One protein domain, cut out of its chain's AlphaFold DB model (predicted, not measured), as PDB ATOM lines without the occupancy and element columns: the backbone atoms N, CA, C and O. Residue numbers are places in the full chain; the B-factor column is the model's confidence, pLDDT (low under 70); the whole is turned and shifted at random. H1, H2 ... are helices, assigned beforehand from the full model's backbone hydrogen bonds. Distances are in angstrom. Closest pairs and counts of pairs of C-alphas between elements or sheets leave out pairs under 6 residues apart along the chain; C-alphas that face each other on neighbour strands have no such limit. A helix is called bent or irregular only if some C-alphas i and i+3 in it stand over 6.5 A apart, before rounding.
ATOM      1  N   LYS A 139      26.261 -29.150 -11.349       88.38
ATOM      2  CA  LYS A 139      25.128 -29.014 -10.419       88.38
ATOM      3  C   LYS A 139      24.283 -27.758 -10.659       88.38
ATOM      4  O   LYS A 139      23.064 -27.850 -10.711       88.38
ATOM      5  N   LYS A 140      24.912 -26.588 -10.840       90.25
ATOM      6  CA  LYS A 140      24.200 -25.308 -11.029       90.25
ATOM      7  C   LYS A 140      23.327 -25.313 -12.287       90.25
ATOM      8  O   LYS A 140      22.188 -24.866 -12.236       90.25
ATOM      9  N   ASN A 141      23.858 -25.823 -13.397       91.44
ATOM     10  CA  ASN A 141      23.124 -25.876 -14.659       91.44
ATOM     11  C   ASN A 141      21.986 -26.899 -14.571       91.44
ATOM     12  O   ASN A 141      20.877 -26.587 -14.987       91.44
ATOM     13  N   ALA A 142      22.218 -28.059 -13.949       91.25
ATOM     14  CA  ALA A 142      21.163 -29.042 -13.708       91.25
ATOM     15  C   ALA A 142      20.007 -28.455 -12.875       91.25
ATOM     16  O   ALA A 142      18.853 -28.579 -13.264       91.25
ATOM     17  N   VAL A 143      20.298 -27.739 -11.782       93.25
ATOM     18  CA  VAL A 143      19.259 -27.049 -10.988       93.25
ATOM     19  C   VAL A 143      18.489 -26.040 -11.828       93.25
ATOM     20  O   VAL A 143      17.267 -25.980 -11.731       93.25
ATOM     21  N   LEU A 144      19.186 -25.268 -12.662       92.94
ATOM     22  CA  LEU A 144      18.555 -24.297 -13.547       92.94
ATOM     23  C   LEU A 144      17.602 -24.994 -14.530       92.94
ATOM     24  O   LEU A 144      16.422 -24.659 -14.553       92.94
ATOM     25  N   PHE A 145      18.066 -26.019 -15.249       93.50
ATOM     26  CA  PHE A 145      17.245 -26.847 -16.146       93.50
ATOM     27  C   PHE A 145      15.982 -27.373 -15.447       93.50
ATOM     28  O   PHE A 145      14.864 -27.175 -15.924       93.50
ATOM     29  N   LEU A 146      16.156 -27.983 -14.273       94.88
ATOM     30  CA  LEU A 146      15.067 -28.567 -13.493       94.88
ATOM     31  C   LEU A 146      14.097 -27.500 -12.967       94.88
ATOM     32  O   LEU A 146      12.899 -27.756 -12.884       94.88
ATOM     33  N   SER A 147      14.581 -26.295 -12.657       95.50
ATOM     34  CA  SER A 147      13.724 -25.189 -12.221       95.50
ATOM     35  C   SER A 147      12.819 -24.660 -13.338       95.50
ATOM     36  O   SER A 147      11.664 -24.349 -13.062       95.50
ATOM     37  N   TYR A 148      13.290 -24.628 -14.592       96.50
ATOM     38  CA  TYR A 148      12.445 -24.277 -15.741       96.50
ATOM     39  C   TYR A 148      11.347 -25.322 -15.970       96.50
ATOM     40  O   TYR A 148      10.202 -24.938 -16.191       96.50
ATOM     41  N   LEU A 149      11.670 -26.616 -15.848       96.88
ATOM     42  CA  LEU A 149      10.676 -27.693 -15.937       96.88
ATOM     43  C   LEU A 149       9.644 -27.621 -14.805       96.88
ATOM     44  O   LEU A 149       8.450 -27.775 -15.034       96.88
ATOM     45  N   ALA A 150      10.098 -27.368 -13.576       97.31
ATOM     46  CA  ALA A 150       9.212 -27.212 -12.430       97.31
ATOM     47  C   ALA A 150       8.290 -25.993 -12.584       97.31
ATOM     48  O   ALA A 150       7.108 -26.076 -12.260       97.31
ATOM     49  N   ALA A 151       8.809 -24.877 -13.103       97.62
ATOM     50  CA  ALA A 151       8.028 -23.668 -13.342       97.62
ATOM     51  C   ALA A 151       6.977 -23.867 -14.443       97.62
ATOM     52  O   ALA A 151       5.816 -23.508 -14.243       97.62
ATOM     53  N   SER A 152       7.346 -24.467 -15.580       97.75
ATOM     54  CA  SER A 152       6.379 -24.764 -16.642       97.75
ATOM     55  C   SER A 152       5.350 -25.792 -16.198       97.75
ATOM     56  O   SER A 152       4.160 -25.632 -16.464       97.75
ATOM     57  N   GLY A 153       5.788 -26.807 -15.457       97.38
ATOM     58  CA  GLY A 153       4.902 -27.828 -14.930       97.38
ATOM     59  C   GLY A 153       3.904 -27.292 -13.908       97.38
ATOM     60  O   GLY A 153       2.715 -27.589 -13.994       97.38
ATOM     61  N   PHE A 154       4.361 -26.425 -13.007       97.94
ATOM     62  CA  PHE A 154       3.495 -25.690 -12.092       97.94
ATOM     63  C   PHE A 154       2.420 -24.892 -12.840       97.94
ATOM     64  O   PHE A 154       1.240 -25.016 -12.520       97.94
ATOM     65  N   LEU A 155       2.809 -24.112 -13.855       98.00
ATOM     66  CA  LEU A 155       1.869 -23.316 -14.648       98.00
ATOM     67  C   LEU A 155       0.857 -24.195 -15.396       98.00
ATOM     68  O   LEU A 155      -0.325 -23.862 -15.427       98.00
ATOM     69  N   ALA A 156       1.292 -25.333 -15.943       97.69
ATOM     70  CA  ALA A 156       0.417 -26.266 -16.649       97.69
ATOM     71  C   ALA A 156      -0.625 -26.899 -15.710       97.69
ATOM     72  O   ALA A 156      -1.803 -27.003 -16.058       97.69
ATOM     73  N   VAL A 157      -0.215 -27.289 -14.498       97.88
ATOM     74  CA  VAL A 157      -1.132 -27.859 -13.499       97.88
ATOM     75  C   VAL A 157      -2.064 -26.792 -12.933       97.88
ATOM     76  O   VAL A 157      -3.257 -27.048 -12.790       97.88
ATOM     77  N   LEU A 158      -1.557 -25.585 -12.673       97.44
ATOM     78  CA  LEU A 158      -2.378 -24.452 -12.251       97.44
ATOM     79  C   LEU A 158      -3.451 -24.127 -13.295       97.44
ATOM     80  O   LEU A 158      -4.618 -23.974 -12.943       97.44
ATOM     81  N   PHE A 159      -3.073 -24.086 -14.576       96.75
ATOM     82  CA  PHE A 159      -4.010 -23.911 -15.683       96.75
ATOM     83  C   PHE A 159      -5.094 -24.997 -15.685       96.75
ATOM     84  O   PHE A 159      -6.278 -24.678 -15.743       96.75
ATOM     85  N   ASN A 160      -4.709 -26.268 -15.541       96.19
ATOM     86  CA  ASN A 160      -5.667 -27.371 -15.492       96.19
ATOM     87  C   ASN A 160      -6.629 -27.268 -14.294       96.19
ATOM     88  O   ASN A 160      -7.818 -27.527 -14.436       96.19
ATOM     89  N   ILE A 161      -6.146 -26.859 -13.117       96.38
ATOM     90  CA  ILE A 161      -7.007 -26.644 -11.943       96.38
ATOM     91  C   ILE A 161      -8.041 -25.552 -12.231       96.38
ATOM     92  O   ILE A 161      -9.226 -25.760 -11.982       96.38
ATOM     93  N   LEU A 162      -7.619 -24.415 -12.793       95.81
ATOM     94  CA  LEU A 162      -8.539 -23.336 -13.174       95.81
ATOM     95  C   LEU A 162      -9.592 -23.824 -14.180       95.81
ATOM     96  O   LEU A 162     -10.772 -23.501 -14.035       95.81
ATOM     97  N   GLN A 163      -9.180 -24.666 -15.129       95.12
ATOM     98  CA  GLN A 163     -10.079 -25.277 -16.101       95.12
ATOM     99  C   GLN A 163     -11.132 -26.186 -15.449       95.12
ATOM    100  O   GLN A 163     -12.309 -26.126 -15.810       95.12
ATOM    101  N   LEU A 164     -10.734 -26.997 -14.463       93.56
ATOM    102  CA  LEU A 164     -11.644 -27.879 -13.722       93.56
ATOM    103  C   LEU A 164     -12.696 -27.098 -12.921       93.56
ATOM    104  O   LEU A 164     -13.810 -27.585 -12.747       93.56
ATOM    105  N   PHE A 165     -12.373 -25.881 -12.477       94.44
ATOM    106  CA  PHE A 165     -13.326 -24.968 -11.835       94.44
ATOM    107  C   PHE A 165     -14.203 -24.182 -12.828       94.44
ATOM    108  O   PHE A 165     -15.012 -23.360 -12.404       94.44
ATOM    109  N   GLY A 166     -14.060 -24.414 -14.137       92.88
ATOM    110  CA  GLY A 166     -14.822 -23.718 -15.177       92.88
ATOM    111  C   GLY A 166     -14.334 -22.297 -15.475       92.88
ATOM    112  O   GLY A 166     -15.019 -21.553 -16.175       92.88
ATOM    113  N   ASN A 167     -13.159 -21.903 -14.970       94.19
ATOM    114  CA  ASN A 167     -12.567 -20.606 -15.280       94.19
ATOM    115  C   ASN A 167     -11.744 -20.686 -16.576       94.19
ATOM    116  O   ASN A 167     -10.546 -20.977 -16.558       94.19
ATOM    117  N   PHE A 168     -12.402 -20.434 -17.705       94.00
ATOM    118  CA  PHE A 168     -11.790 -20.497 -19.032       94.00
ATOM    119  C   PHE A 168     -11.002 -19.218 -19.341       94.00
ATOM    120  O   PHE A 168     -11.576 -18.182 -19.664       94.00
ATOM    121  N   ILE A 169      -9.670 -19.301 -19.262       91.81
ATOM    122  CA  ILE A 169      -8.771 -18.153 -19.493       91.81
ATOM    123  C   ILE A 169      -8.780 -17.715 -20.965       91.81
ATOM    124  O   ILE A 169      -8.657 -16.531 -21.273       91.81
ATOM    125  N   PHE A 170      -8.893 -18.675 -21.884       92.88
ATOM    126  CA  PHE A 170      -8.759 -18.437 -23.315       92.88
ATOM    127  C   PHE A 170     -10.118 -18.379 -24.034       92.88
ATOM    128  O   PHE A 170     -11.027 -19.141 -23.700       92.88
ATOM    129  N   PRO A 171     -10.265 -17.518 -25.062       91.50
ATOM    130  CA  PRO A 171     -11.558 -17.252 -25.695       91.50
ATOM    131  C   PRO A 171     -11.983 -18.295 -26.742       91.50
ATOM    132  O   PRO A 171     -13.100 -18.207 -27.253       91.50
ATOM    133  N   TRP A 172     -11.126 -19.262 -27.082       91.75
ATOM    134  CA  TRP A 172     -11.378 -20.241 -28.145       91.75
ATOM    135  C   TRP A 172     -12.305 -21.368 -27.677       91.75
ATOM    136  O   TRP A 172     -12.249 -21.792 -26.525       91.75
ATOM    137  N   ASP A 173     -13.138 -21.903 -28.569       89.81
ATOM    138  CA  ASP A 173     -14.162 -22.886 -28.177       89.81
ATOM    139  C   ASP A 173     -13.563 -24.216 -27.704       89.81
ATOM    140  O   ASP A 173     -14.033 -24.801 -26.731       89.81
ATOM    141  N   ILE A 174     -12.440 -24.632 -28.297       87.94
ATOM    142  CA  ILE A 174     -11.674 -25.816 -27.869       87.94
ATOM    143  C   ILE A 174     -11.208 -25.668 -26.411       87.94
ATOM    144  O   ILE A 174     -11.184 -26.637 -25.651       87.94
ATOM    145  N   THR A 175     -10.877 -24.439 -25.999       91.19
ATOM    146  CA  THR A 175     -10.405 -24.125 -24.648       91.19
ATOM    147  C   THR A 175     -11.533 -23.861 -23.653       91.19
ATOM    148  O   THR A 175     -11.241 -23.599 -22.493       91.19
ATOM    149  N   LYS A 176     -12.809 -23.944 -24.050       92.00
ATOM    150  CA  LYS A 176     -13.978 -23.779 -23.161       92.00
ATOM    151  C   LYS A 176     -14.572 -25.122 -22.735       92.00
ATOM    152  O   LYS A 176     -15.783 -25.324 -22.738       92.00
ATOM    153  N   THR A 177     -13.712 -26.076 -22.396       91.62
ATOM    154  CA  THR A 177     -14.125 -27.404 -21.925       91.62
ATOM    155  C   THR A 177     -13.339 -27.787 -20.682       91.62
ATOM    156  O   THR A 177     -12.129 -27.596 -20.631       91.62
ATOM    157  N   ILE A 178     -13.994 -28.350 -19.668       91.62
ATOM    158  CA  ILE A 178     -13.343 -28.698 -18.388       91.62
ATOM    159  C   ILE A 178     -12.215 -29.736 -18.526       91.62
ATOM    160  O   ILE A 178     -11.402 -29.897 -17.624       91.62
ATOM    161  N   THR A 179     -12.170 -30.460 -19.646       90.19
ATOM    162  CA  THR A 179     -11.168 -31.491 -19.943       90.19
ATOM    163  C   THR A 179      -9.951 -30.953 -20.698       90.19
ATOM    164  O   THR A 179      -8.924 -31.638 -20.757       90.19
ATOM    165  N   PHE A 180     -10.041 -29.750 -21.277       94.38
ATOM    166  CA  PHE A 180      -8.934 -29.148 -22.010       94.38
ATOM    167  C   PHE A 180      -7.777 -28.796 -21.070       94.38
ATOM    168  O   PHE A 180      -7.950 -28.164 -20.038       94.38
ATOM    169  N   ASN A 181      -6.563 -29.180 -21.444       94.94
ATOM    170  CA  ASN A 181      -5.351 -28.864 -20.702       94.94
ATOM    171  C   ASN A 181      -4.175 -28.772 -21.682       94.94
ATOM    172  O   ASN A 181      -4.245 -29.273 -22.805       94.94
ATOM    173  N   THR A 182      -3.076 -28.146 -21.264       95.19
ATOM    174  CA  THR A 182      -1.920 -27.927 -22.144       95.19
ATOM    175  C   THR A 182      -1.005 -29.139 -22.267       95.19
ATOM    176  O   THR A 182      -0.110 -29.129 -23.104       95.19
ATOM    177  N   ILE A 183      -1.178 -30.192 -21.464       94.38
ATOM    178  CA  ILE A 183      -0.281 -31.358 -21.446       94.38
ATOM    179  C   ILE A 183      -0.749 -32.413 -22.453       94.38
ATOM    180  O   ILE A 183       0.070 -32.900 -23.234       94.38
ATOM    181  N   GLY A 184      -2.043 -32.722 -22.483       92.25
ATOM    182  CA  GLY A 184      -2.616 -33.795 -23.292       92.25
ATOM    183  C   GLY A 184      -3.959 -34.239 -22.726       92.25
ATOM    184  O   GLY A 184      -4.914 -33.468 -22.656       92.25
ATOM    185  N   THR A 185      -4.035 -35.493 -22.287       92.19
ATOM    186  CA  THR A 185      -5.216 -36.001 -21.577       92.19
ATOM    187  C   THR A 185      -5.167 -35.627 -20.089       92.19
ATOM    188  O   THR A 185      -4.072 -35.460 -19.541       92.19
ATOM    189  N   PRO A 186      -6.309 -35.581 -19.379       93.88
ATOM    190  CA  PRO A 186      -6.311 -35.420 -17.922       93.88
ATOM    191  C   PRO A 186      -5.447 -36.472 -17.204       93.88
ATOM    192  O   PRO A 186      -4.757 -36.163 -16.239       93.88
ATOM    193  N   TYR A 187      -5.397 -37.707 -17.709       94.94
ATOM    194  CA  TYR A 187      -4.538 -38.757 -17.150       94.94
ATOM    195  C   TYR A 187      -3.049 -38.450 -17.324       94.94
ATOM    196  O   TYR A 187      -2.264 -38.666 -16.399       94.94
ATOM    197  N   SER A 188      -2.663 -37.885 -18.471       95.19
ATOM    198  CA  SER A 188      -1.299 -37.409 -18.719       95.19
ATOM    199  C   SER A 188      -0.916 -36.288 -17.749       95.19
ATOM    200  O   SER A 188       0.204 -36.296 -17.246       95.19
ATOM    201  N   VAL A 189      -1.840 -35.372 -17.424       97.00
ATOM    202  CA  VAL A 189      -1.613 -34.333 -16.399       97.00
ATOM    203  C   VAL A 189      -1.362 -34.964 -15.032       97.00
ATOM    204  O   VAL A 189      -0.433 -34.559 -14.346       97.00
ATOM    205  N   ALA A 190      -2.139 -35.977 -14.638       97.44
ATOM    206  CA  ALA A 190      -1.938 -36.651 -13.355       97.44
ATOM    207  C   ALA A 190      -0.571 -37.347 -13.270       97.44
ATOM    208  O   ALA A 190       0.142 -37.167 -12.285       97.44
ATOM    209  N   ILE A 191      -0.175 -38.101 -14.304       97.50
ATOM    210  CA  ILE A 191       1.153 -38.737 -14.349       97.50
ATOM    211  C   ILE A 191       2.248 -37.666 -14.296       97.50
ATOM    212  O   ILE A 191       3.197 -37.789 -13.528       97.50
ATOM    213  N   PHE A 192       2.101 -36.591 -15.067       97.50
ATOM    214  CA  PHE A 192       3.064 -35.497 -15.079       97.50
ATOM    215  C   PHE A 192       3.178 -34.805 -13.710       97.50
ATOM    216  O   PHE A 192       4.288 -34.559 -13.242       97.50
ATOM    217  N   SER A 193       2.060 -34.572 -13.015       98.06
ATOM    218  CA  SER A 193       2.054 -34.061 -11.639       98.06
ATOM    219  C   SER A 193       2.773 -34.994 -10.665       98.06
ATOM    220  O   SER A 193       3.518 -34.509  -9.816       98.06
ATOM    221  N   ALA A 194       2.585 -36.313 -10.790       97.88
ATOM    222  CA  ALA A 194       3.282 -37.297  -9.960       97.88
ATOM    223  C   ALA A 194       4.807 -37.179 -10.121       97.88
ATOM    224  O   ALA A 194       5.493 -36.958  -9.126       97.88
ATOM    225  N   VAL A 195       5.294 -37.167 -11.369       97.25
ATOM    226  CA  VAL A 195       6.728 -37.056 -11.711       97.25
ATOM    227  C   VAL A 195       7.351 -35.736 -11.230       97.25
ATOM    228  O   VAL A 195       8.530 -35.671 -10.866       97.25
ATOM    229  N   LEU A 196       6.576 -34.648 -11.199       97.25
ATOM    230  CA  LEU A 196       7.063 -33.342 -10.748       97.25
ATOM    231  C   LEU A 196       7.244 -33.236  -9.227       97.25
ATOM    232  O   LEU A 196       8.039 -32.414  -8.771       97.25
ATOM    233  N   LEU A 197       6.543 -34.026  -8.414       97.25
ATOM    234  CA  LEU A 197       6.635 -33.915  -6.951       97.25
ATOM    235  C   LEU A 197       8.038 -34.240  -6.392       97.25
ATOM    236  O   LEU A 197       8.575 -33.401  -5.656       97.25
ATOM    237  N   PRO A 198       8.692 -35.367  -6.747       95.38
ATOM    238  CA  PRO A 198      10.076 -35.622  -6.344       95.38
ATOM    239  C   PRO A 198      11.024 -34.514  -6.815       95.38
ATOM    240  O   PRO A 198      11.902 -34.073  -6.064       95.38
ATOM    241  N   LEU A 199      10.811 -34.002  -8.032       95.38
ATOM    242  CA  LEU A 199      11.591 -32.902  -8.593       95.38
ATOM    243  C   LEU A 199      11.521 -31.649  -7.708       95.38
ATOM    244  O   LEU A 199      12.562 -31.103  -7.332       95.38
ATOM    245  N   ILE A 200      10.317 -31.225  -7.316       97.06
ATOM    246  CA  ILE A 200      10.112 -30.075  -6.425       97.06
ATOM    247  C   ILE A 200      10.860 -30.266  -5.096       97.06
ATOM    248  O   ILE A 200      11.547 -29.345  -4.645       97.06
ATOM    249  N   ILE A 201      10.816 -31.467  -4.507       95.19
ATOM    250  CA  ILE A 201      11.536 -31.771  -3.258       95.19
ATOM    251  C   ILE A 201      13.052 -31.601  -3.443       95.19
ATOM    252  O   ILE A 201      13.712 -30.981  -2.605       95.19
ATOM    253  N   THR A 202      13.621 -32.092  -4.549       92.56
ATOM    254  CA  THR A 202      15.065 -31.932  -4.813       92.56
ATOM    255  C   THR A 202      15.484 -30.473  -5.030       92.56
ATOM    256  O   THR A 202      16.593 -30.087  -4.641       92.56
ATOM    257  N   LEU A 203      14.608 -29.640  -5.600       95.31
ATOM    258  CA  LEU A 203      14.850 -28.205  -5.786       95.31
ATOM    259  C   LEU A 203      14.771 -27.434  -4.460       95.31
ATOM    260  O   LEU A 203      15.599 -26.555  -4.213       95.31
ATOM    261  N   ILE A 204      13.847 -27.805  -3.568       95.62
ATOM    262  CA  ILE A 204      13.686 -27.205  -2.230       95.62
ATOM    263  C   ILE A 204      14.988 -27.267  -1.415       95.62
ATOM    264  O   ILE A 204      15.329 -26.307  -0.712       95.62
ATOM    265  N   LEU A 205      15.742 -28.364  -1.544       91.62
ATOM    266  CA  LEU A 205      17.025 -28.568  -0.860       91.62
ATOM    267  C   LEU A 205      18.109 -27.573  -1.278       91.62
ATOM    268  O   LEU A 205      19.023 -27.294  -0.504       91.62
ATOM    269  N   GLN A 206      18.019 -27.062  -2.502       91.62
ATOM    270  CA  GLN A 206      19.019 -26.180  -3.104       91.62
ATOM    271  C   GLN A 206      18.550 -24.719  -3.138       91.62
ATOM    272  O   GLN A 206      19.327 -23.826  -3.470       91.62
ATOM    273  N   ALA A 207      17.292 -24.472  -2.768       93.00
ATOM    274  CA  ALA A 207      16.662 -23.165  -2.799       93.00
ATOM    275  C   ALA A 207      17.023 -22.289  -1.589       93.00
ATOM    276  O   ALA A 207      17.164 -22.760  -0.452       93.00
ATOM    277  N   THR A 208      17.088 -20.979  -1.842       93.50
ATOM    278  CA  THR A 208      17.119 -19.933  -0.809       93.50
ATOM    279  C   THR A 208      15.779 -19.867  -0.070       93.50
ATOM    280  O   THR A 208      14.781 -20.405  -0.541       93.50
ATOM    281  N   LYS A 209      15.723 -19.188   1.086       93.56
ATOM    282  CA  LYS A 209      14.516 -19.145   1.939       93.56
ATOM    283  C   LYS A 209      13.245 -18.724   1.184       93.56
ATOM    284  O   LYS A 209      12.217 -19.364   1.351       93.56
ATOM    285  N   ILE A 210      13.319 -17.686   0.347       93.81
ATOM    286  CA  ILE A 210      12.161 -17.162  -0.399       93.81
ATOM    287  C   ILE A 210      11.726 -18.148  -1.489       93.81
ATOM    288  O   ILE A 210      10.565 -18.544  -1.541       93.81
ATOM    289  N   ILE A 211      12.672 -18.608  -2.315       94.81
ATOM    290  CA  ILE A 211      12.394 -19.570  -3.393       94.81
ATOM    291  C   ILE A 211      11.849 -20.880  -2.813       94.81
ATOM    292  O   ILE A 211      10.980 -21.511  -3.402       94.81
ATOM    293  N   ARG A 212      12.308 -21.271  -1.622       95.25
ATOM    294  CA  ARG A 212      11.831 -22.464  -0.926       95.25
ATOM    295  C   ARG A 212      10.336 -22.403  -0.614       95.25
ATOM    296  O   ARG A 212       9.646 -23.391  -0.837       95.25
ATOM    297  N   TRP A 213       9.834 -21.263  -0.139       96.25
ATOM    298  CA  TRP A 213       8.398 -21.078   0.105       96.25
ATOM    299  C   TRP A 213       7.579 -21.143  -1.183       96.25
ATOM    300  O   TRP A 213       6.541 -21.800  -1.205       96.25
ATOM    301  N   LEU A 214       8.081 -20.545  -2.267       96.25
ATOM    302  CA  LEU A 214       7.445 -20.648  -3.584       96.25
ATOM    303  C   LEU A 214       7.377 -22.102  -4.069       96.25
ATOM    304  O   LEU A 214       6.344 -22.534  -4.566       96.25
ATOM    305  N   LEU A 215       8.445 -22.881  -3.872       97.62
ATOM    306  CA  LEU A 215       8.467 -24.297  -4.239       97.62
ATOM    307  C   LEU A 215       7.531 -25.149  -3.372       97.62
ATOM    308  O   LEU A 215       6.918 -26.073  -3.896       97.62
ATOM    309  N   TYR A 216       7.374 -24.842  -2.079       96.94
ATOM    310  CA  TYR A 216       6.363 -25.508  -1.250       96.94
ATOM    311  C   TYR A 216       4.944 -25.225  -1.753       96.94
ATOM    312  O   TYR A 216       4.152 -26.157  -1.878       96.94
ATOM    313  N   ALA A 217       4.640 -23.969  -2.092       97.00
ATOM    314  CA  ALA A 217       3.349 -23.605  -2.669       97.00
ATOM    315  C   ALA A 217       3.115 -24.302  -4.021       97.00
ATOM    316  O   ALA A 217       2.047 -24.867  -4.246       97.00
ATOM    317  N   ALA A 218       4.133 -24.339  -4.888       98.00
ATOM    318  CA  ALA A 218       4.067 -25.045  -6.164       98.00
ATOM    319  C   ALA A 218       3.834 -26.551  -5.975       98.00
ATOM    320  O   ALA A 218       2.959 -27.118  -6.623       98.00
ATOM    321  N   GLY A 219       4.559 -27.191  -5.051       97.88
ATOM    322  CA  GLY A 219       4.373 -28.605  -4.721       97.88
ATOM    323  C   GLY A 219       2.970 -28.909  -4.192       97.88
ATOM    324  O   GLY A 219       2.374 -29.905  -4.593       97.88
ATOM    325  N   LEU A 220       2.409 -28.029  -3.357       97.81
ATOM    326  CA  LEU A 220       1.038 -28.164  -2.862       97.81
ATOM    327  C   LEU A 220       0.010 -28.059  -3.996       97.81
ATOM    328  O   LEU A 220      -0.910 -28.868  -4.058       97.81
ATOM    329  N   ILE A 221       0.179 -27.097  -4.906       98.00
ATOM    330  CA  ILE A 221      -0.704 -26.922  -6.068       98.00
ATOM    331  C   ILE A 221      -0.611 -28.131  -7.008       98.00
ATOM    332  O   ILE A 221      -1.637 -28.629  -7.468       98.00
ATOM    333  N   ILE A 222       0.594 -28.659  -7.241       98.38
ATOM    334  CA  ILE A 222       0.798 -29.864  -8.056       98.38
ATOM    335  C   ILE A 222       0.122 -31.083  -7.414       98.38
ATOM    336  O   ILE A 222      -0.583 -31.830  -8.097       98.38
ATOM    337  N   LEU A 223       0.279 -31.261  -6.098       98.19
ATOM    338  CA  LEU A 223      -0.384 -32.332  -5.353       98.19
ATOM    339  C   LEU A 223      -1.912 -32.190  -5.399       98.19
ATOM    340  O   LEU A 223      -2.608 -33.181  -5.603       98.19
ATOM    341  N   LEU A 224      -2.436 -30.972  -5.261       97.44
ATOM    342  CA  LEU A 224      -3.869 -30.702  -5.370       97.44
ATOM    343  C   LEU A 224      -4.395 -31.058  -6.765       97.44
ATOM    344  O   LEU A 224      -5.410 -31.742  -6.872       97.44
ATOM    345  N   GLY A 225      -3.671 -30.692  -7.827       96.31
ATOM    346  CA  GLY A 225      -4.013 -31.092  -9.193       96.31
ATOM    347  C   GLY A 225      -4.045 -32.613  -9.375       96.31
ATOM    348  O   GLY A 225      -4.965 -33.141  -9.999       96.31
ATOM    349  N   LEU A 226      -3.090 -33.336  -8.778       97.25
ATOM    350  CA  LEU A 226      -3.079 -34.802  -8.776       97.25
ATOM    351  C   LEU A 226      -4.298 -35.390  -8.039       97.25
ATOM    352  O   LEU A 226      -4.946 -36.301  -8.562       97.25
ATOM    353  N   VAL A 227      -4.646 -34.845  -6.868       96.50
ATOM    354  CA  VAL A 227      -5.825 -35.259  -6.086       96.50
ATOM    355  C   VAL A 227      -7.123 -35.024  -6.854       96.50
ATOM    356  O   VAL A 227      -7.981 -35.903  -6.851       96.50
ATOM    357  N   MET A 228      -7.267 -33.887  -7.539       94.12
ATOM    358  CA  MET A 228      -8.488 -33.563  -8.287       94.12
ATOM    359  C   MET A 228      -8.743 -34.528  -9.451       94.12
ATOM    360  O   MET A 228      -9.882 -34.922  -9.681       94.12
ATOM    361  N   ILE A 229      -7.695 -34.938 -10.172       94.38
ATOM    362  CA  ILE A 229      -7.823 -35.899 -11.282       94.38
ATOM    363  C   ILE A 229      -7.966 -37.336 -10.753       94.38
ATOM    364  O   ILE A 229      -8.625 -38.182 -11.364       94.38
ATOM    365  N   ASN A 230      -7.336 -37.618  -9.610       94.25
ATOM    366  CA  ASN A 230      -7.411 -38.874  -8.871       94.25
ATOM    367  C   ASN A 230      -7.076 -40.133  -9.696       94.25
ATOM    368  O   ASN A 230      -7.724 -41.168  -9.550       94.25
ATOM    369  N   PHE A 231      -6.092 -40.088 -10.594       94.00
ATOM    370  CA  PHE A 231      -5.770 -41.217 -11.477       94.00
ATOM    371  C   PHE A 231      -4.923 -42.300 -10.782       94.00
ATOM    372  O   PHE A 231      -3.818 -42.026 -10.328       94.00
ATOM    373  N   ALA A 232      -5.406 -43.551 -10.742       93.12
ATOM    374  CA  ALA A 232      -4.768 -44.652 -10.000       93.12
ATOM    375  C   ALA A 232      -3.301 -44.895 -10.395       93.12
ATOM    376  O   ALA A 232      -2.441 -45.021  -9.527       93.12
ATOM    377  N   PHE A 233      -2.997 -44.906 -11.695       94.31
ATOM    378  CA  PHE A 233      -1.626 -45.126 -12.160       94.31
ATOM    379  C   PHE A 233      -0.684 -43.983 -11.776       94.31
ATOM    380  O   PHE A 233       0.474 -44.244 -11.479       94.31
ATOM    381  N   ALA A 234      -1.169 -42.739 -11.700       97.00
ATOM    382  CA  ALA A 234      -0.344 -41.625 -11.236       97.00
ATOM    383  C   ALA A 234       0.049 -41.782  -9.758       97.00
ATOM    384  O   ALA A 234       1.179 -41.474  -9.387       97.00
ATOM    385  N   TRP A 235      -0.836 -42.338  -8.923       97.31
ATOM    386  CA  TRP A 235      -0.508 -42.668  -7.533       97.31
ATOM    387  C   TRP A 235       0.529 -43.788  -7.421       97.31
ATOM    388  O   TRP A 235       1.425 -43.703  -6.585       97.31
ATOM    389  N   ILE A 236       0.456 -44.806  -8.284       96.31
ATOM    390  CA  ILE A 236       1.468 -45.874  -8.346       96.31
ATOM    391  C   ILE A 236       2.828 -45.302  -8.768       96.31
ATOM    392  O   ILE A 236       3.835 -45.604  -8.129       96.31
ATOM    393  N   VAL A 237       2.856 -44.446  -9.796       97.12
ATOM    394  CA  VAL A 237       4.077 -43.751 -10.239       97.12
ATOM    395  C   VAL A 237       4.676 -42.948  -9.086       97.12
ATOM    396  O   VAL A 237       5.840 -43.159  -8.748       97.12
ATOM    397  N   LEU A 238       3.868 -42.122  -8.410       97.88
ATOM    398  CA  LEU A 238       4.324 -41.347  -7.256       97.88
ATOM    399  C   LEU A 238       4.881 -42.254  -6.150       97.88
ATOM    400  O   LEU A 238       5.920 -41.949  -5.571       97.88
ATOM    401  N   ALA A 239       4.223 -43.378  -5.858       97.50
ATOM    402  CA  ALA A 239       4.680 -44.302  -4.825       97.50
ATOM    403  C   ALA A 239       6.058 -44.900  -5.155       97.50
ATOM    404  O   ALA A 239       6.938 -44.924  -4.292       97.50
ATOM    405  N   ILE A 240       6.266 -45.329  -6.402       97.38
ATOM    406  CA  ILE A 240       7.553 -45.866  -6.868       97.38
ATOM    407  C   ILE A 240       8.647 -44.797  -6.761       97.38
ATOM    408  O   ILE A 240       9.726 -45.067  -6.232       97.38
ATOM    409  N   GLU A 241       8.375 -43.572  -7.207       96.19
ATOM    410  CA  GLU A 241       9.351 -42.482  -7.156       96.19
ATOM    411  C   GLU A 241       9.692 -42.064  -5.725       96.19
ATOM    412  O   GLU A 241      10.862 -41.834  -5.415       96.19
ATOM    413  N   MET A 242       8.701 -42.002  -4.831       96.81
ATOM    414  CA  MET A 242       8.933 -41.710  -3.416       96.81
ATOM    415  C   MET A 242       9.750 -42.816  -2.747       96.81
ATOM    416  O   MET A 242      10.649 -42.518  -1.959       96.81
ATOM    417  N   LEU A 243       9.503 -44.082  -3.092       96.19
ATOM    418  CA  LEU A 243      10.289 -45.206  -2.591       96.19
ATOM    419  C   LEU A 243      11.754 -45.112  -3.051       96.19
ATOM    420  O   LEU A 243      12.671 -45.208  -2.232       96.19
ATOM    421  N   LEU A 244      11.982 -44.859  -4.342       95.00
ATOM    422  CA  LEU A 244      13.325 -44.653  -4.895       95.00
ATOM    423  C   LEU A 244      14.023 -43.459  -4.234       95.00
ATOM    424  O   LEU A 244      15.175 -43.563  -3.808       95.00
ATOM    425  N   MET A 245      13.317 -42.337  -4.101       93.38
ATOM    426  CA  MET A 245      13.842 -41.129  -3.473       93.38
ATOM    427  C   MET A 245      14.206 -41.355  -2.004       93.38
ATOM    428  O   MET A 245      15.231 -40.843  -1.557       93.38
ATOM    429  N   PHE A 246      13.417 -42.141  -1.268       93.75
ATOM    430  CA  PHE A 246      13.716 -42.521   0.110       93.75
ATOM    431  C   PHE A 246      15.017 -43.328   0.202       93.75
ATOM    432  O   PHE A 246      15.912 -42.955   0.962       93.75
ATOM    433  N   PHE A 247      15.166 -44.386  -0.604       93.88
ATOM    434  CA  PHE A 247      16.376 -45.215  -0.583       93.88
ATOM    435  C   PHE A 247      17.624 -44.435  -1.007       93.88
ATOM    436  O   PHE A 247      18.652 -44.511  -0.333       93.88
ATOM    437  N   ILE A 248      17.531 -43.628  -2.069       91.19
ATOM    438  CA  ILE A 248      18.639 -42.770  -2.519       91.19
ATOM    439  C   ILE A 248      18.965 -41.714  -1.456       91.19
ATOM    440  O   ILE A 248      20.134 -41.485  -1.147       91.19
ATOM    441  N   GLY A 249      17.946 -41.080  -0.871       87.81
ATOM    442  CA  GLY A 249      18.107 -40.077   0.179       87.81
ATOM    443  C   GLY A 249      18.828 -40.638   1.403       87.81
ATOM    444  O   GLY A 249      19.782 -40.025   1.887       87.81
ATOM    445  N   MET A 250      18.430 -41.834   1.840       89.00
ATOM    446  CA  MET A 250      19.062 -42.559   2.941       89.00
ATOM    447  C   MET A 250      20.497 -42.980   2.614       89.00
ATOM    448  O   MET A 250      21.378 -42.801   3.451       89.00
ATOM    449  N   TYR A 251      20.758 -43.483   1.406       90.25
ATOM    450  CA  TYR A 251      22.097 -43.917   1.001       90.25
ATOM    451  C   TYR A 251      23.087 -42.749   0.876       90.25
ATOM    452  O   TYR A 251      24.225 -42.847   1.329       90.25
ATOM    453  N   VAL A 252      22.663 -41.625   0.284       86.81
ATOM    454  CA  VAL A 252      23.555 -40.490  -0.015       86.81
ATOM    455  C   VAL A 252      23.724 -39.545   1.177       86.81
ATOM    456  O   VAL A 252      24.823 -39.045   1.413       86.81
ATOM    457  N   PHE A 253      22.650 -39.256   1.916       81.81
ATOM    458  CA  PHE A 253      22.653 -38.222   2.960       81.81
ATOM    459  C   PHE A 253      22.422 -38.769   4.373       81.81
ATOM    460  O   PHE A 253      22.557 -38.016   5.347       81.81
ATOM    461  N   GLY A 254      22.059 -40.049   4.501       80.81
ATOM    462  CA  GLY A 254      21.595 -40.628   5.756       80.81
ATOM    463  C   GLY A 254      20.370 -39.906   6.322       80.81
ATOM    464  O   GLY A 254      19.735 -39.068   5.677       80.81
ATOM    465  N   ALA A 255      20.078 -40.155   7.598       75.44
ATOM    466  CA  ALA A 255      18.980 -39.497   8.311       75.44
ATOM    467  C   ALA A 255      19.243 -38.007   8.633       75.44
ATOM    468  O   ALA A 255      18.424 -37.356   9.281       75.44
ATOM    469  N   LYS A 256      20.376 -37.438   8.191       78.44
ATOM    470  CA  LYS A 256      20.764 -36.053   8.498       78.44
ATOM    471  C   LYS A 256      19.853 -35.032   7.816       78.44
ATOM    472  O   LYS A 256      19.616 -33.954   8.358       78.44
ATOM    473  N   ASN A 257      19.338 -35.353   6.629       83.19
ATOM    474  CA  ASN A 257      18.467 -34.455   5.882       83.19
ATOM    475  C   ASN A 257      16.998 -34.859   6.044       83.19
ATOM    476  O   ASN A 257      16.459 -35.628   5.249       83.19
ATOM    477  N   ARG A 258      16.341 -34.304   7.073       86.44
ATOM    478  CA  ARG A 258      14.957 -34.645   7.447       86.44
ATOM    479  C   ARG A 258      13.975 -34.562   6.276       86.44
ATOM    480  O   ARG A 258      13.067 -35.380   6.209       86.44
ATOM    481  N   LEU A 259      14.153 -33.620   5.344       87.19
ATOM    482  CA  LEU A 259      13.241 -33.473   4.206       87.19
ATOM    483  C   LEU A 259      13.284 -34.685   3.259       87.19
ATOM    484  O   LEU A 259      12.232 -35.131   2.818       87.19
ATOM    485  N   LEU A 260      14.471 -35.242   2.995       87.75
ATOM    486  CA  LEU A 260      14.653 -36.406   2.112       87.75
ATOM    487  C   LEU A 260      14.133 -37.716   2.707       87.75
ATOM    488  O   LEU A 260      13.991 -38.695   1.986       87.75
ATOM    489  N   VAL A 261      13.853 -37.731   4.007       88.31
ATOM    490  CA  VAL A 261      13.291 -38.891   4.702       88.31
ATOM    491  C   VAL A 261      11.790 -38.701   4.897       88.31
ATOM    492  O   VAL A 261      10.996 -39.551   4.515       88.31
ATOM    493  N   VAL A 262      11.380 -37.556   5.449       91.75
ATOM    494  CA  VAL A 262       9.985 -37.309   5.835       91.75
ATOM    495  C   VAL A 262       9.092 -37.052   4.625       91.75
ATOM    496  O   VAL A 262       8.002 -37.614   4.569       91.75
ATOM    497  N   ALA A 263       9.520 -36.231   3.657       93.69
ATOM    498  CA  ALA A 263       8.651 -35.892   2.527       93.69
ATOM    499  C   ALA A 263       8.292 -37.127   1.679       93.69
ATOM    500  O   ALA A 263       7.100 -37.310   1.421       93.69
ATOM    501  N   PRO A 264       9.242 -38.026   1.336       94.19
ATOM    502  CA  PRO A 264       8.896 -39.259   0.642       94.19
ATOM    503  C   PRO A 264       7.969 -40.172   1.439       94.19
ATOM    504  O   PRO A 264       7.008 -40.671   0.875       94.19
ATOM    505  N   VAL A 265       8.178 -40.344   2.750       94.94
ATOM    506  CA  VAL A 265       7.309 -41.198   3.588       94.94
ATOM    507  C   VAL A 265       5.878 -40.658   3.658       94.94
ATOM    508  O   VAL A 265       4.918 -41.423   3.537       94.94
ATOM    509  N   VAL A 266       5.713 -39.341   3.814       96.31
ATOM    510  CA  VAL A 266       4.387 -38.706   3.840       96.31
ATOM    511  C   VAL A 266       3.692 -38.863   2.487       96.31
ATOM    512  O   VAL A 266       2.553 -39.324   2.441       96.31
ATOM    513  N   LEU A 267       4.373 -38.542   1.383       96.50
ATOM    514  CA  LEU A 267       3.788 -38.654   0.043       96.50
ATOM    515  C   LEU A 267       3.526 -40.106  -0.370       96.50
ATOM    516  O   LEU A 267       2.514 -40.366  -1.012       96.50
ATOM    517  N   LEU A 268       4.371 -41.052   0.044       96.44
ATOM    518  CA  LEU A 268       4.141 -42.488  -0.125       96.44
ATOM    519  C   LEU A 268       2.853 -42.916   0.590       96.44
ATOM    520  O   LEU A 268       2.024 -43.610   0.006       96.44
ATOM    521  N   SER A 269       2.657 -42.462   1.831       96.00
ATOM    522  CA  SER A 269       1.451 -42.771   2.611       96.00
ATOM    523  C   SER A 269       0.190 -42.233   1.929       96.00
ATOM    524  O   SER A 269      -0.803 -42.952   1.803       96.00
ATOM    525  N   VAL A 270       0.246 -40.994   1.425       95.88
ATOM    526  CA  VAL A 270      -0.842 -40.387   0.640       95.88
ATOM    527  C   VAL A 270      -1.099 -41.184  -0.641       95.88
ATOM    528  O   VAL A 270      -2.245 -41.521  -0.932       95.88
ATOM    529  N   ALA A 271      -0.049 -41.541  -1.383       95.88
ATOM    530  CA  ALA A 271      -0.168 -42.287  -2.630       95.88
ATOM    531  C   ALA A 271      -0.833 -43.657  -2.426       95.88
ATOM    532  O   ALA A 271      -1.758 -44.003  -3.160       95.88
ATOM    533  N   ILE A 272      -0.424 -44.404  -1.393       94.69
ATOM    534  CA  ILE A 272      -1.021 -45.701  -1.045       94.69
ATOM    535  C   ILE A 272      -2.499 -45.537  -0.675       94.69
ATOM    536  O   ILE A 272      -3.333 -46.301  -1.159       94.69
ATOM    537  N   PHE A 273      -2.840 -44.529   0.135       94.38
ATOM    538  CA  PHE A 273      -4.225 -44.270   0.535       94.38
ATOM    539  C   PHE A 273      -5.145 -44.041  -0.674       94.38
ATOM    540  O   PHE A 273      -6.196 -44.679  -0.783       94.38
ATOM    541  N   PHE A 274      -4.747 -43.177  -1.611       92.81
ATOM    542  CA  PHE A 274      -5.563 -42.873  -2.789       92.81
ATOM    543  C   PHE A 274      -5.591 -44.014  -3.814       92.81
ATOM    544  O   PHE A 274      -6.659 -44.309  -4.362       92.81
ATOM    545  N   ALA A 275      -4.462 -44.697  -4.040       91.12
ATOM    546  CA  ALA A 275      -4.412 -45.878  -4.902       91.12
ATOM    547  C   ALA A 275      -5.352 -46.978  -4.385       91.12
ATOM    548  O   ALA A 275      -6.109 -47.572  -5.158       91.12
ATOM    549  N   TRP A 276      -5.361 -47.194  -3.068       88.06
ATOM    550  CA  TRP A 276      -6.233 -48.165  -2.419       88.06
ATOM    551  C   TRP A 276      -7.709 -47.770  -2.508       88.06
ATOM    552  O   TRP A 276      -8.530 -48.566  -2.968       88.06
ATOM    553  N   ASN A 277      -8.070 -46.543  -2.116       84.06
ATOM    554  CA  ASN A 277      -9.473 -46.130  -2.016       84.06
ATOM    555  C   ASN A 277     -10.218 -46.253  -3.361       84.06
ATOM    556  O   ASN A 277     -11.362 -46.705  -3.409       84.06
ATOM    557  N   ARG A 278      -9.554 -45.950  -4.484       72.06
ATOM    558  CA  ARG A 278     -10.181 -46.032  -5.814       72.06
ATOM    559  C   ARG A 278     -10.532 -47.460  -6.247       72.06
ATOM    560  O   ARG A 278     -11.576 -47.648  -6.868       72.06
ATOM    561  N   THR A 279      -9.711 -48.459  -5.913       66.69
ATOM    562  CA  THR A 279     -10.005 -49.861  -6.287       66.69
ATOM    563  C   THR A 279     -11.319 -50.356  -5.681       66.69
ATOM    564  O   THR A 279     -12.060 -51.090  -6.335       66.69
ATOM    565  N   ARG A 280     -11.681 -49.872  -4.485       59.69
ATOM    566  CA  ARG A 280     -12.964 -50.192  -3.849       59.69
ATOM    567  C   ARG A 280     -14.162 -49.601  -4.591       59.69
ATOM    568  O   ARG A 280     -15.135 -50.318  -4.797       59.69
ATOM    569  N   TYR A 281     -14.089 -48.344  -5.033       60.81
ATOM    570  CA  TYR A 281     -15.198 -47.712  -5.764       60.81
ATOM    571  C   TYR A 281     -15.519 -48.428  -7.081       60.81
ATOM    572  O   TYR A 281     -16.690 -48.632  -7.395       60.81
ATOM    573  N   VAL A 282     -14.493 -48.865  -7.819       63.19
ATOM    574  CA  VAL A 282     -14.682 -49.606  -9.078       63.19
ATOM    575  C   VAL A 282     -15.315 -50.978  -8.820       63.19
ATOM    576  O   VAL A 282     -16.250 -51.360  -9.520       63.19
ATOM    577  N   HIS A 283     -14.873 -51.696  -7.782       55.94
ATOM    578  CA  HIS A 283     -15.473 -52.981  -7.409       55.94
ATOM    579  C   HIS A 283     -16.947 -52.862  -7.004       55.94
ATOM    580  O   HIS A 283     -17.757 -53.693  -7.411       55.94
ATOM    581  N   VAL A 284     -17.315 -51.824  -6.244       63.38
ATOM    582  CA  VAL A 284     -18.712 -51.611  -5.831       63.38
ATOM    583  C   VAL A 284     -19.613 -51.328  -7.039       63.38
ATOM    584  O   VAL A 284     -20.697 -51.900  -7.127       63.38
ATOM    585  N   GLN A 285     -19.163 -50.517  -8.003       60.75
ATOM    586  CA  GLN A 285     -19.938 -50.235  -9.218       60.75
ATOM    587  C   GLN A 285     -20.116 -51.471 -10.110       60.75
ATOM    588  O   GLN A 285     -21.212 -51.698 -10.618       60.75
ATOM    589  N   LEU A 286     -19.080 -52.300 -10.266       63.94
ATOM    590  CA  LEU A 286     -19.175 -53.538 -11.048       63.94
ATOM    591  C   LEU A 286     -20.160 -54.538 -10.426       63.94
ATOM    592  O   LEU A 286     -20.966 -55.117 -11.153       63.94
ATOM    593  N   CYS A 287     -20.166 -54.676  -9.094       62.00
ATOM    594  CA  CYS A 287     -21.169 -55.490  -8.403       62.00
ATOM    595  C   CYS A 287     -22.598 -54.978  -8.645       62.00
ATOM    596  O   CYS A 287     -23.492 -55.786  -8.874       62.00
ATOM    597  N   GLN A 288     -22.821 -53.658  -8.641       61.06
ATOM    598  CA  GLN A 288     -24.158 -53.101  -8.886       61.06
ATOM    599  C   GLN A 288     -24.638 -53.289 -10.332       61.06
ATOM    600  O   GLN A 288     -25.814 -53.574 -10.557       61.06
ATOM    601  N   ILE A 289     -23.742 -53.196 -11.318       66.12
ATOM    602  CA  ILE A 289     -24.091 -53.428 -12.730       66.12
ATOM    603  C   ILE A 289     -24.447 -54.903 -12.967       66.12
ATOM    604  O   ILE A 289     -25.414 -55.199 -13.667       66.12
ATOM    605  N   GLN A 290     -23.728 -55.839 -12.339       64.50
ATOM    606  CA  GLN A 290     -24.033 -57.270 -12.453       64.50
ATOM    607  C   GLN A 290     -25.357 -57.663 -11.781       64.50
ATOM    608  O   GLN A 290     -26.032 -58.566 -12.266       64.50
ATOM    609  N   THR A 291     -25.769 -56.978 -10.709       60.12
ATOM    610  CA  THR A 291     -27.077 -57.229 -10.080       60.12
ATOM    611  C   THR A 291     -28.260 -56.703 -10.892       60.12
ATOM    612  O   THR A 291     -29.343 -57.266 -10.794       60.12
ATOM    613  N   VAL A 292     -28.063 -55.661 -11.709       60.72
ATOM    614  CA  VAL A 292     -29.119 -55.090 -12.567       60.72
ATOM    615  C   VAL A 292     -29.241 -55.844 -13.898       60.72
ATOM    616  O   VAL A 292     -30.331 -55.936 -14.439       60.72
ATOM    617  N   GLY A 293     -28.154 -56.431 -14.413       53.72
ATOM    618  CA  GLY A 293     -28.187 -57.241 -15.642       53.72
ATOM    619  C   GLY A 293     -28.748 -58.663 -15.486       53.72
ATOM    620  O   GLY A 293     -28.864 -59.366 -16.482       53.72
ATOM    621  N   ASN A 294     -29.062 -59.088 -14.258       53.53
ATOM    622  CA  ASN A 294     -29.614 -60.412 -13.927       53.53
ATOM    623  C   ASN A 294     -31.086 -60.356 -13.454       53.53
ATOM    624  O   ASN A 294     -31.589 -61.351 -12.926       53.53
ATOM    625  N   GLN A 295     -31.754 -59.209 -13.613       48.84
ATOM    626  CA  GLN A 295     -33.204 -59.040 -13.447       48.84
ATOM    627  C   GLN A 295     -33.855 -58.828 -14.811       48.84
ATOM    628  O   GLN A 295     -34.978 -59.345 -14.991       48.84
TER     629      GLN A 295
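Overview. This is residues 139 to 295 of the 295 residues of an uncharacterized protein of Parcubacteria group bacterium GW2011_GWC1_38_6 (UniProt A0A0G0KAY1). The longest helix, H5, pairs with H4 as a hairpin along one side of H2, while H1 and H3 cover another side of H2, making an up-and-down bundle of five helices, each running against the one before. The far end of H5 and the tail after it, residues 280 to 295, stick out beyond the body. The printed part has 157 residues with five named helices, H1 to H5 in chain order, and no named strand: all helix. It is only just loose, close to compact, with a radius of gyration of the C-alphas of 18.3 A and spans of 64 by 42 by 20 A.

Along the chain. H5, residues 258 to 292, is 52.5 A long and begins at C-alpha 258 (14.957, -34.645, 7.447). H4, residues 232 to 256, is 32.7 A long, with a kink of 75 degrees near residue 250; it is irregular, C-alphas 252 and 255 being 9.6 A apart. H2, residues 186 to 204, is 26.7 A long, with a kink of 31 degrees near residue 198. H3 is residues 209 to 229, 30.9 A; H1, residues 139 to 164, 36.9 A, begins at C-alpha 139 (25.128, -29.014, -10.419).

Arrangement. H2 is the hub. It touches H4, closest C-alphas Ile 191 and Ala 234 at 4.5 A, and H3, Ala 190 and Leu 226 at 5.1 A. H4 and H5 form a hairpin at a shallow tilt of 19 degrees. H1 and H5 are apart. Every O i to N i+4 pair is within hydrogen-bond range in H1 and H3, but 13 of 15 in H2, 19 of 21 in H4 and 27 of 31 in H5.

Size, cuts and confidence. The C-alphas of Lys 140 and Gln 295, the farthest apart, are 66.6 A apart. The printed part has no cut; the link H1 to H2 is long. Residues 279 to 295 have pLDDT under 70.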